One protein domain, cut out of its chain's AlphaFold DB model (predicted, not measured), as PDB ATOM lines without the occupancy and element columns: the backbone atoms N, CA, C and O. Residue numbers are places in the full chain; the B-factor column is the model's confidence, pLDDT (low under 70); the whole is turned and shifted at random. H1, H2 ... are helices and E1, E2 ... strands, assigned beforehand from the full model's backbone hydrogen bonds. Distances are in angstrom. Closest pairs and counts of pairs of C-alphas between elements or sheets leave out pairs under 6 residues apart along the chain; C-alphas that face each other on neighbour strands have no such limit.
ATOM      1  N   LYS A   3     -32.073   3.597   4.231       65.19
ATOM      2  CA  LYS A   3     -32.765   2.473   3.603       65.19
ATOM      3  C   LYS A   3     -33.415   2.976   2.323       65.19
ATOM      4  O   LYS A   3     -34.231   3.894   2.363       65.19
ATOM      5  N   ILE A   4     -33.006   2.422   1.189       71.00
ATOM      6  CA  ILE A   4     -33.536   2.781  -0.132       71.00
ATOM      7  C   ILE A   4     -34.185   1.524  -0.698       71.00
ATOM      8  O   ILE A   4     -33.651   0.433  -0.545       71.00
ATOM      9  N   LYS A   5     -35.339   1.628  -1.354       79.81
ATOM     10  CA  LYS A   5     -35.927   0.463  -2.034       79.81
ATOM     11  C   LYS A   5     -34.981  -0.049  -3.124       79.81
ATOM     12  O   LYS A   5     -34.358   0.755  -3.819       79.81
ATOM     13  N   HIS A   6     -34.898  -1.370  -3.307       82.94
ATOM     14  CA  HIS A   6     -34.099  -1.924  -4.403       82.94
ATOM     15  C   HIS A   6     -34.571  -1.385  -5.755       82.94
ATOM     16  O   HIS A   6     -35.757  -1.421  -6.084       82.94
ATOM     17  N   GLN A   7     -33.611  -0.946  -6.570       82.81
ATOM     18  CA  GLN A   7     -33.837  -0.598  -7.967       82.81
ATOM     19  C   GLN A   7     -33.440  -1.776  -8.850       82.81
ATOM     20  O   GLN A   7     -32.309  -1.873  -9.329       82.81
ATOM     21  N   TRP A   8     -34.364  -2.716  -9.027       86.12
ATOM     22  CA  TRP A   8     -34.121  -3.922  -9.811       86.12
ATOM     23  C   TRP A   8     -34.013  -3.617 -11.309       86.12
ATOM     24  O   TRP A   8     -34.962  -3.130 -11.919       86.12
ATOM     25  N   ALA A   9     -32.888  -3.984 -11.916       85.50
ATOM     26  CA  ALA A   9     -32.624  -3.830 -13.341       85.50
ATOM     27  C   ALA A   9     -32.057  -5.123 -13.942       85.50
ATOM     28  O   ALA A   9     -31.499  -5.970 -13.240       85.50
ATOM     29  N   THR A  10     -32.198  -5.291 -15.258       87.62
ATOM     30  CA  THR A  10     -31.615  -6.425 -15.985       87.62
ATOM     31  C   THR A  10     -30.291  -6.025 -16.626       87.62
ATOM     32  O   THR A  10     -30.220  -5.167 -17.504       87.62
ATOM     33  N   PHE A  11     -29.235  -6.708 -16.214       81.94
ATOM     34  CA  PHE A  11     -27.880  -6.553 -16.704       81.94
ATOM     35  C   PHE A  11     -27.536  -7.634 -17.720       81.94
ATOM     36  O   PHE A  11     -27.966  -8.785 -17.609       81.94
ATOM     37  N   HIS A  12     -26.717  -7.254 -18.697       82.56
ATOM     38  CA  HIS A  12     -26.281  -8.133 -19.775       82.56
ATOM     39  C   HIS A  12     -24.754  -8.237 -19.797       82.56
ATOM     40  O   HIS A  12     -24.058  -7.223 -19.696       82.56
ATOM     41  N   LYS A  13     -24.235  -9.460 -19.970       78.38
ATOM     42  CA  LYS A  13     -22.812  -9.732 -20.238       78.38
ATOM     43  C   LYS A  13     -22.691 -10.899 -21.214       78.38
ATOM     44  O   LYS A  13     -22.932 -12.053 -20.863       78.38
ATOM     45  N   GLY A  14     -22.362 -10.597 -22.470       84.88
ATOM     46  CA  GLY A  14     -22.396 -11.585 -23.552       84.88
ATOM     47  C   GLY A  14     -23.802 -12.175 -23.723       84.88
ATOM     48  O   GLY A  14     -24.757 -11.440 -23.955       84.88
ATOM     49  N   ARG A  15     -23.932 -13.502 -23.583       83.88
ATOM     50  CA  ARG A  15     -25.225 -14.217 -23.646       83.88
ATOM     51  C   ARG A  15     -25.962 -14.289 -22.299       83.88
ATOM     52  O   ARG A  15     -27.096 -14.754 -22.264       83.88
ATOM     53  N   MET A  16     -25.339 -13.858 -21.200       77.75
ATOM     54  CA  MET A  16     -25.933 -13.933 -19.862       77.75
ATOM     55  C   MET A  16     -26.825 -12.720 -19.581       77.75
ATOM     56  O   MET A  16     -26.428 -11.578 -19.833       77.75
ATOM     57  N   LYS A  17     -28.007 -12.983 -19.012       84.81
ATOM     58  CA  LYS A  17     -28.961 -11.990 -18.505       84.81
ATOM     59  C   LYS A  17     -29.137 -12.201 -17.008       84.81
ATOM     60  O   LYS A  17     -29.473 -13.305 -16.589       84.81
ATOM     61  N   VAL A  18     -28.919 -11.160 -16.216       86.00
ATOM     62  CA  VAL A  18     -28.999 -11.223 -14.751       86.00
ATOM     63  C   VAL A  18     -29.856 -10.067 -14.255       86.00
ATOM     64  O   VAL A  18     -29.628  -8.930 -14.650       86.00
ATOM     65  N   LYS A  19     -30.845 -10.332 -13.398       87.31
ATOM     66  CA  LYS A  19     -31.620  -9.274 -12.736       87.31
ATOM     67  C   LYS A  19     -30.989  -8.984 -11.376       87.31
ATOM     68  O   LYS A  19     -30.870  -9.892 -10.559       87.31
ATOM     69  N   ALA A  20     -30.560  -7.748 -11.159       87.31
ATOM     70  CA  ALA A  20     -29.858  -7.326  -9.952       87.31
ATOM     71  C   ALA A  20     -30.234  -5.887  -9.576       87.31
ATOM     72  O   ALA A  20     -30.795  -5.151 -10.389       87.31
ATOM     73  N   CYS A  21     -29.962  -5.482  -8.341       87.06
ATOM     74  CA  CYS A  21     -30.186  -4.124  -7.876       87.06
ATOM     75  C   CYS A  21     -29.093  -3.205  -8.429       87.06
ATOM     76  O   CYS A  21     -27.906  -3.447  -8.215       87.06
ATOM     77  N   ALA A  22     -29.486  -2.128  -9.107       83.00
ATOM     78  CA  ALA A  22     -28.550  -1.142  -9.639       83.00
ATOM     79  C   ALA A  22     -27.785  -0.386  -8.542       83.00
ATOM     80  O   ALA A  22     -26.659   0.049  -8.778       83.00
ATOM     81  N   THR A  23     -28.378  -0.285  -7.352       79.56
ATOM     82  CA  THR A  23     -27.855   0.473  -6.211       79.56
ATOM     83  C   THR A  23     -26.833  -0.321  -5.397       79.56
ATOM     84  O   THR A  23     -25.713   0.138  -5.222       79.56
ATOM     85  N   CYS A  24     -27.187  -1.517  -4.915       80.00
ATOM     86  CA  CYS A  24     -26.321  -2.313  -4.030       80.00
ATOM     87  C   CYS A  24     -25.658  -3.519  -4.713       80.00
ATOM     88  O   CYS A  24     -24.801  -4.166  -4.121       80.00
ATOM     89  N   GLY A  25     -26.057  -3.853  -5.944       80.69
ATOM     90  CA  GLY A  25     -25.529  -4.999  -6.679       80.69
ATOM     91  C   GLY A  25     -26.130  -6.362  -6.309       80.69
ATOM     92  O   GLY A  25     -25.732  -7.372  -6.884       80.69
ATOM     93  N   GLU A  26     -27.093  -6.413  -5.382       83.50
ATOM     94  CA  GLU A  26     -27.735  -7.667  -4.969       83.50
ATOM     95  C   GLU A  26     -28.478  -8.348  -6.131       83.50
ATOM     96  O   GLU A  26     -29.073  -7.676  -6.968       83.50
ATOM     97  N   LEU A  27     -28.475  -9.683  -6.194       85.12
ATOM     98  CA  LEU A  27     -29.221 -10.449  -7.197       85.12
ATOM     99  C   LEU A  27     -30.705 -10.550  -6.835       85.12
ATOM    100  O   LEU A  27     -31.057 -10.785  -5.680       85.12
ATOM    101  N   HIS A  28     -31.578 -10.428  -7.836       85.00
ATOM    102  CA  HIS A  28     -33.017 -10.578  -7.646       85.00
ATOM    103  C   HIS A  28     -33.386 -12.061  -7.534       85.00
ATOM    104  O   HIS A  28     -33.489 -12.770  -8.540       85.00
ATOM    105  N   LEU A  29     -33.598 -12.512  -6.303       80.56
ATOM    106  CA  LEU A  29     -34.114 -13.829  -5.955       80.56
ATOM    107  C   LEU A  29     -35.583 -13.695  -5.497       80.56
ATOM    108  O   LEU A  29     -35.997 -12.639  -5.019       80.56
ATOM    109  N   PRO A  30     -36.404 -14.754  -5.587       74.19
ATOM    110  CA  PRO A  30     -37.781 -14.706  -5.082       74.19
ATOM    111  C   PRO A  30     -37.878 -14.368  -3.583       74.19
ATOM    112  O   PRO A  30     -38.895 -13.877  -3.118       74.19
ATOM    113  N   SER A  31     -36.816 -14.633  -2.819       73.06
ATOM    114  CA  SER A  31     -36.747 -14.461  -1.366       73.06
ATOM    115  C   SER A  31     -36.318 -13.061  -0.901       73.06
ATOM    116  O   SER A  31     -36.296 -12.802   0.306       73.06
ATOM    117  N   ASN A  32     -35.941 -12.159  -1.813       72.50
ATOM    118  CA  ASN A  32     -35.472 -10.809  -1.475       72.50
ATOM    119  C   ASN A  32     -36.080  -9.688  -2.335       72.50
ATOM    120  O   ASN A  32     -35.711  -8.532  -2.156       72.50
ATOM    121  N   SER A  33     -37.046  -9.987  -3.206       64.94
ATOM    122  CA  SER A  33     -37.640  -9.020  -4.141       64.94
ATOM    123  C   SER A  33     -38.298  -7.800  -3.481       64.94
ATOM    124  O   SER A  33     -38.332  -6.730  -4.088       64.94
ATOM    125  N   GLU A  34     -38.794  -7.953  -2.250       70.38
ATOM    126  CA  GLU A  34     -39.510  -6.914  -1.489       70.38
ATOM    127  C   GLU A  34     -38.682  -6.286  -0.357       70.38
ATOM    128  O   GLU A  34     -39.200  -5.472   0.408       70.38
ATOM    129  N   LYS A  35     -37.404  -6.661  -0.215       73.06
ATOM    130  CA  LYS A  35     -36.547  -6.122   0.852       73.06
ATOM    131  C   LYS A  35     -36.160  -4.662   0.576       73.06
ATOM    132  O   LYS A  35     -36.456  -4.100  -0.477       73.06
ATOM    133  N   GLU A  36     -35.534  -4.010   1.548       74.19
ATOM    134  CA  GLU A  36     -34.940  -2.680   1.379       74.19
ATOM    135  C   GLU A  36     -33.424  -2.829   1.194       74.19
ATOM    136  O   GLU A  36     -32.804  -3.658   1.858       74.19
ATOM    137  N   CYS A  37     -32.814  -2.011   0.332       72.25
ATOM    138  CA  CYS A  37     -31.361  -1.905   0.265       72.25
ATOM    139  C   CYS A  37     -30.834  -1.258   1.538       72.25
ATOM    140  O   CYS A  37     -31.199  -0.126   1.873       72.25
ATOM    141  N   GLU A  38     -29.858  -1.909   2.157       67.81
ATOM    142  CA  GLU A  38     -28.937  -1.234   3.059       67.81
ATOM    143  C   GLU A  38     -27.915  -0.468   2.214       67.81
ATOM    144  O   GLU A  38     -26.909  -1.009   1.753       67.81
ATOM    145  N   GLY A  39     -28.228   0.799   1.934       60.50
ATOM    146  CA  GLY A  39     -27.324   1.720   1.257       60.50
ATOM    147  C   GLY A  39     -26.116   2.013   2.143       60.50
ATOM    148  O   GLY A  39     -26.176   2.873   3.021       60.50
ATOM    149  N   SER A  40     -25.032   1.277   1.919       49.44
ATOM    150  CA  SER A  40     -23.677   1.710   2.253       49.44
ATOM    151  C   SER A  40     -23.176   2.585   1.100       49.44
ATOM    152  O   SER A  40     -23.549   2.314  -0.040       49.44
ATOM    153  N   ASP A  41     -22.372   3.611   1.383       52.12
ATOM    154  CA  ASP A  41     -21.704   4.567   0.473       52.12
ATOM    155  C   ASP A  41     -20.808   3.927  -0.626       52.12
ATOM    156  O   ASP A  41     -19.712   4.386  -0.949       52.12
ATOM    157  N   VAL A  42     -21.241   2.831  -1.241       51.03
ATOM    158  CA  VAL A  42     -20.481   2.034  -2.196       51.03
ATOM    159  C   VAL A  42     -20.847   2.482  -3.605       51.03
ATOM    160  O   VAL A  42     -21.653   1.875  -4.304       51.03
ATOM    161  N   LEU A  43     -20.201   3.590  -3.975       51.34
ATOM    162  CA  LEU A  43     -19.370   3.719  -5.173       51.34
ATOM    163  C   LEU A  43     -19.860   2.951  -6.401       51.34
ATOM    164  O   LEU A  43     -19.663   1.737  -6.459       51.34
ATOM    165  N   ASP A  44     -20.317   3.695  -7.416       51.94
ATOM    166  CA  ASP A  44     -20.296   3.311  -8.834       51.94
ATOM    167  C   ASP A  44     -20.525   1.808  -9.031       51.94
ATOM    168  O   ASP A  44     -19.565   1.045  -9.172       51.94
ATOM    169  N   SER A  45     -21.798   1.409  -8.879       59.75
ATOM    170  CA  SER A  45     -22.351   0.055  -9.000       59.75
ATOM    171  C   SER A  45     -21.291  -0.984  -9.374       59.75
ATOM    172  O   SER A  45     -20.837  -1.031 -10.521       59.75
ATOM    173  N   GLN A  46     -20.877  -1.831  -8.423       61.00
ATOM    174  CA  GLN A  46     -19.863  -2.876  -8.650       61.00
ATOM    175  C   GLN A  46     -20.147  -3.724  -9.902       61.00
ATOM    176  O   GLN A  46     -19.233  -4.262 -10.520       61.00
ATOM    177  N   ILE A  47     -21.414  -3.794 -10.311       63.47
ATOM    178  CA  ILE A  47     -21.881  -4.426 -11.537       63.47
ATOM    179  C   ILE A  47     -21.394  -3.680 -12.796       63.47
ATOM    180  O   ILE A  47     -20.874  -4.312 -13.718       63.47
ATOM    181  N   VAL A  48     -21.478  -2.347 -12.829       63.41
ATOM    182  CA  VAL A  48     -20.897  -1.518 -13.901       63.41
ATOM    183  C   VAL A  48     -19.374  -1.669 -13.922       63.41
ATOM    184  O   VAL A  48     -18.807  -1.934 -14.984       63.41
ATOM    185  N   LYS A  49     -18.709  -1.633 -12.755       65.50
ATOM    186  CA  LYS A  49     -17.258  -1.915 -12.652       65.50
ATOM    187  C   LYS A  49     -16.884  -3.326 -13.125       65.50
ATOM    188  O   LYS A  49     -15.824  -3.508 -13.713       65.50
ATOM    189  N   ALA A  50     -17.757  -4.315 -12.938       67.94
ATOM    190  CA  ALA A  50     -17.576  -5.694 -13.410       67.94
ATOM    191  C   ALA A  50     -17.857  -5.886 -14.922       67.94
ATOM    192  O   ALA A  50     -17.837  -7.021 -15.431       67.94
ATOM    193  N   GLY A  51     -18.106  -4.788 -15.644       69.81
ATOM    194  CA  GLY A  51     -18.275  -4.747 -17.096       69.81
ATOM    195  C   GLY A  51     -19.694  -5.044 -17.581       69.81
ATOM    196  O   GLY A  51     -19.885  -5.315 -18.768       69.81
ATOM    197  N   TYR A  52     -20.690  -5.029 -16.695       65.44
ATOM    198  CA  TYR A  52     -22.086  -5.198 -17.087       65.44
ATOM    199  C   TYR A  52     -22.687  -3.854 -17.494       65.44
ATOM    200  O   TYR A  52     -22.454  -2.825 -16.863       65.44
ATOM    201  N   ARG A  53     -23.506  -3.870 -18.545       65.06
ATOM    202  CA  ARG A  53     -24.238  -2.686 -19.007       65.06
ATOM    203  C   ARG A  53     -25.695  -2.768 -18.563       65.06
ATOM    204  O   ARG A  53     -26.331  -3.815 -18.717       65.06
ATOM    205  N   LEU A  54     -26.211  -1.658 -18.042       60.81
ATOM    206  CA  LEU A  54     -27.639  -1.447 -17.816       60.81
ATOM    207  C   LEU A  54     -28.317  -1.208 -19.167       60.81
ATOM    208  O   LEU A  54     -27.949  -0.283 -19.886       60.81
ATOM    209  N   TYR A  55     -29.307  -2.026 -19.505       55.62
ATOM    210  CA  TYR A  55     -30.191  -1.780 -20.643       55.62
ATOM    211  C   TYR A  55     -31.625  -1.755 -20.123       55.62
ATOM    212  O   TYR A  55     -32.088  -2.736 -19.549       55.62
TER     213      TYR A  55
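What this domain is: This is residues 3 to 55 of the 62 residues of an uncharacterized protein of Aliikangiella coralliicola (UniProt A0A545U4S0). A long two-stranded hairpin, E2 and E3, makes one end of a flat domain, and a short strand pair, E1 and E4, makes the other end. Between them the long link of residues 22 to 35 winds with no named element, and after E4 the chain passes by way of the short helix H1 back to the hairpin, where residues 53 to 54 pair with E2. The printed part has 53 residues, with four named strands and one named helix in the order E1, E2, E3, E4, H1; both two-stranded sheets, E2 - E3 and E1 - E4, are antiparallel. The class is mostly strand, although under half of the residues are in named elements. The whole is compact, with a radius of gyration of the C-alphas of 10.9 A and spans of 32 by 26 by 14 A.

How they stand to each other: E2, residues 8 to 13, and E3, residues 16 to 21, are antiparallel neighbours in a hairpin, with 150 degrees between their directions. C-alphas 10 and 19 face each other at 4.3 A; N 11 and O 18 are within hydrogen-bond range at 2.7 A, and N 18 and O 11 at 2.9 A. Residues 11 to 12 of E2 also pair with residues 53 to 54, antiparallel. E1, residues 3 to 5, runs on into E2 across a break of 2 residues, at 72 degrees. E1 and E4, residues 36 to 39, are antiparallel neighbours, with 128 degrees between their directions. C-alphas 5 and 36 face each other at 4.7 A, and N 37 and O 4 are within hydrogen-bond range at 2.7 A. E4 is apart from both E2 and E3. H1, residues 46 to 49, is apart from E1 and E3, and only just apart from E2, with the closest C-alphas 8.2 A apart. H1 is too short for any pair of O i and N i+4 inside it; its one pair of O i and N i+3 is within range.

Where its parts are: E2 measures 16.4 A from first to last C-alpha and begins with C-alpha 8 at (-34.121, -3.922, -9.811). E3 measures 16.1 A. E4 measures 8.8 A, E1 6.8 A and H1 4.9 A. E1 begins with C-alpha 3 at (-32.765, 2.473, 3.603), and H1 ends with C-alpha 49 at (-17.258, -1.915, -12.652).

The domain as a whole: The two C-alphas farthest apart, those of Lys 3 and Arg 15, are 32.8 A apart. The printed part has no cut. The link from E3 to E4, 14 residues, is long; the links from E1 to E2 and from E2 to E3 are tight, and that from E4 to H1 is short. The mean pLDDT of the printed part is 73.1, and it is under 70 at residues 3, 33 and 38 to 55.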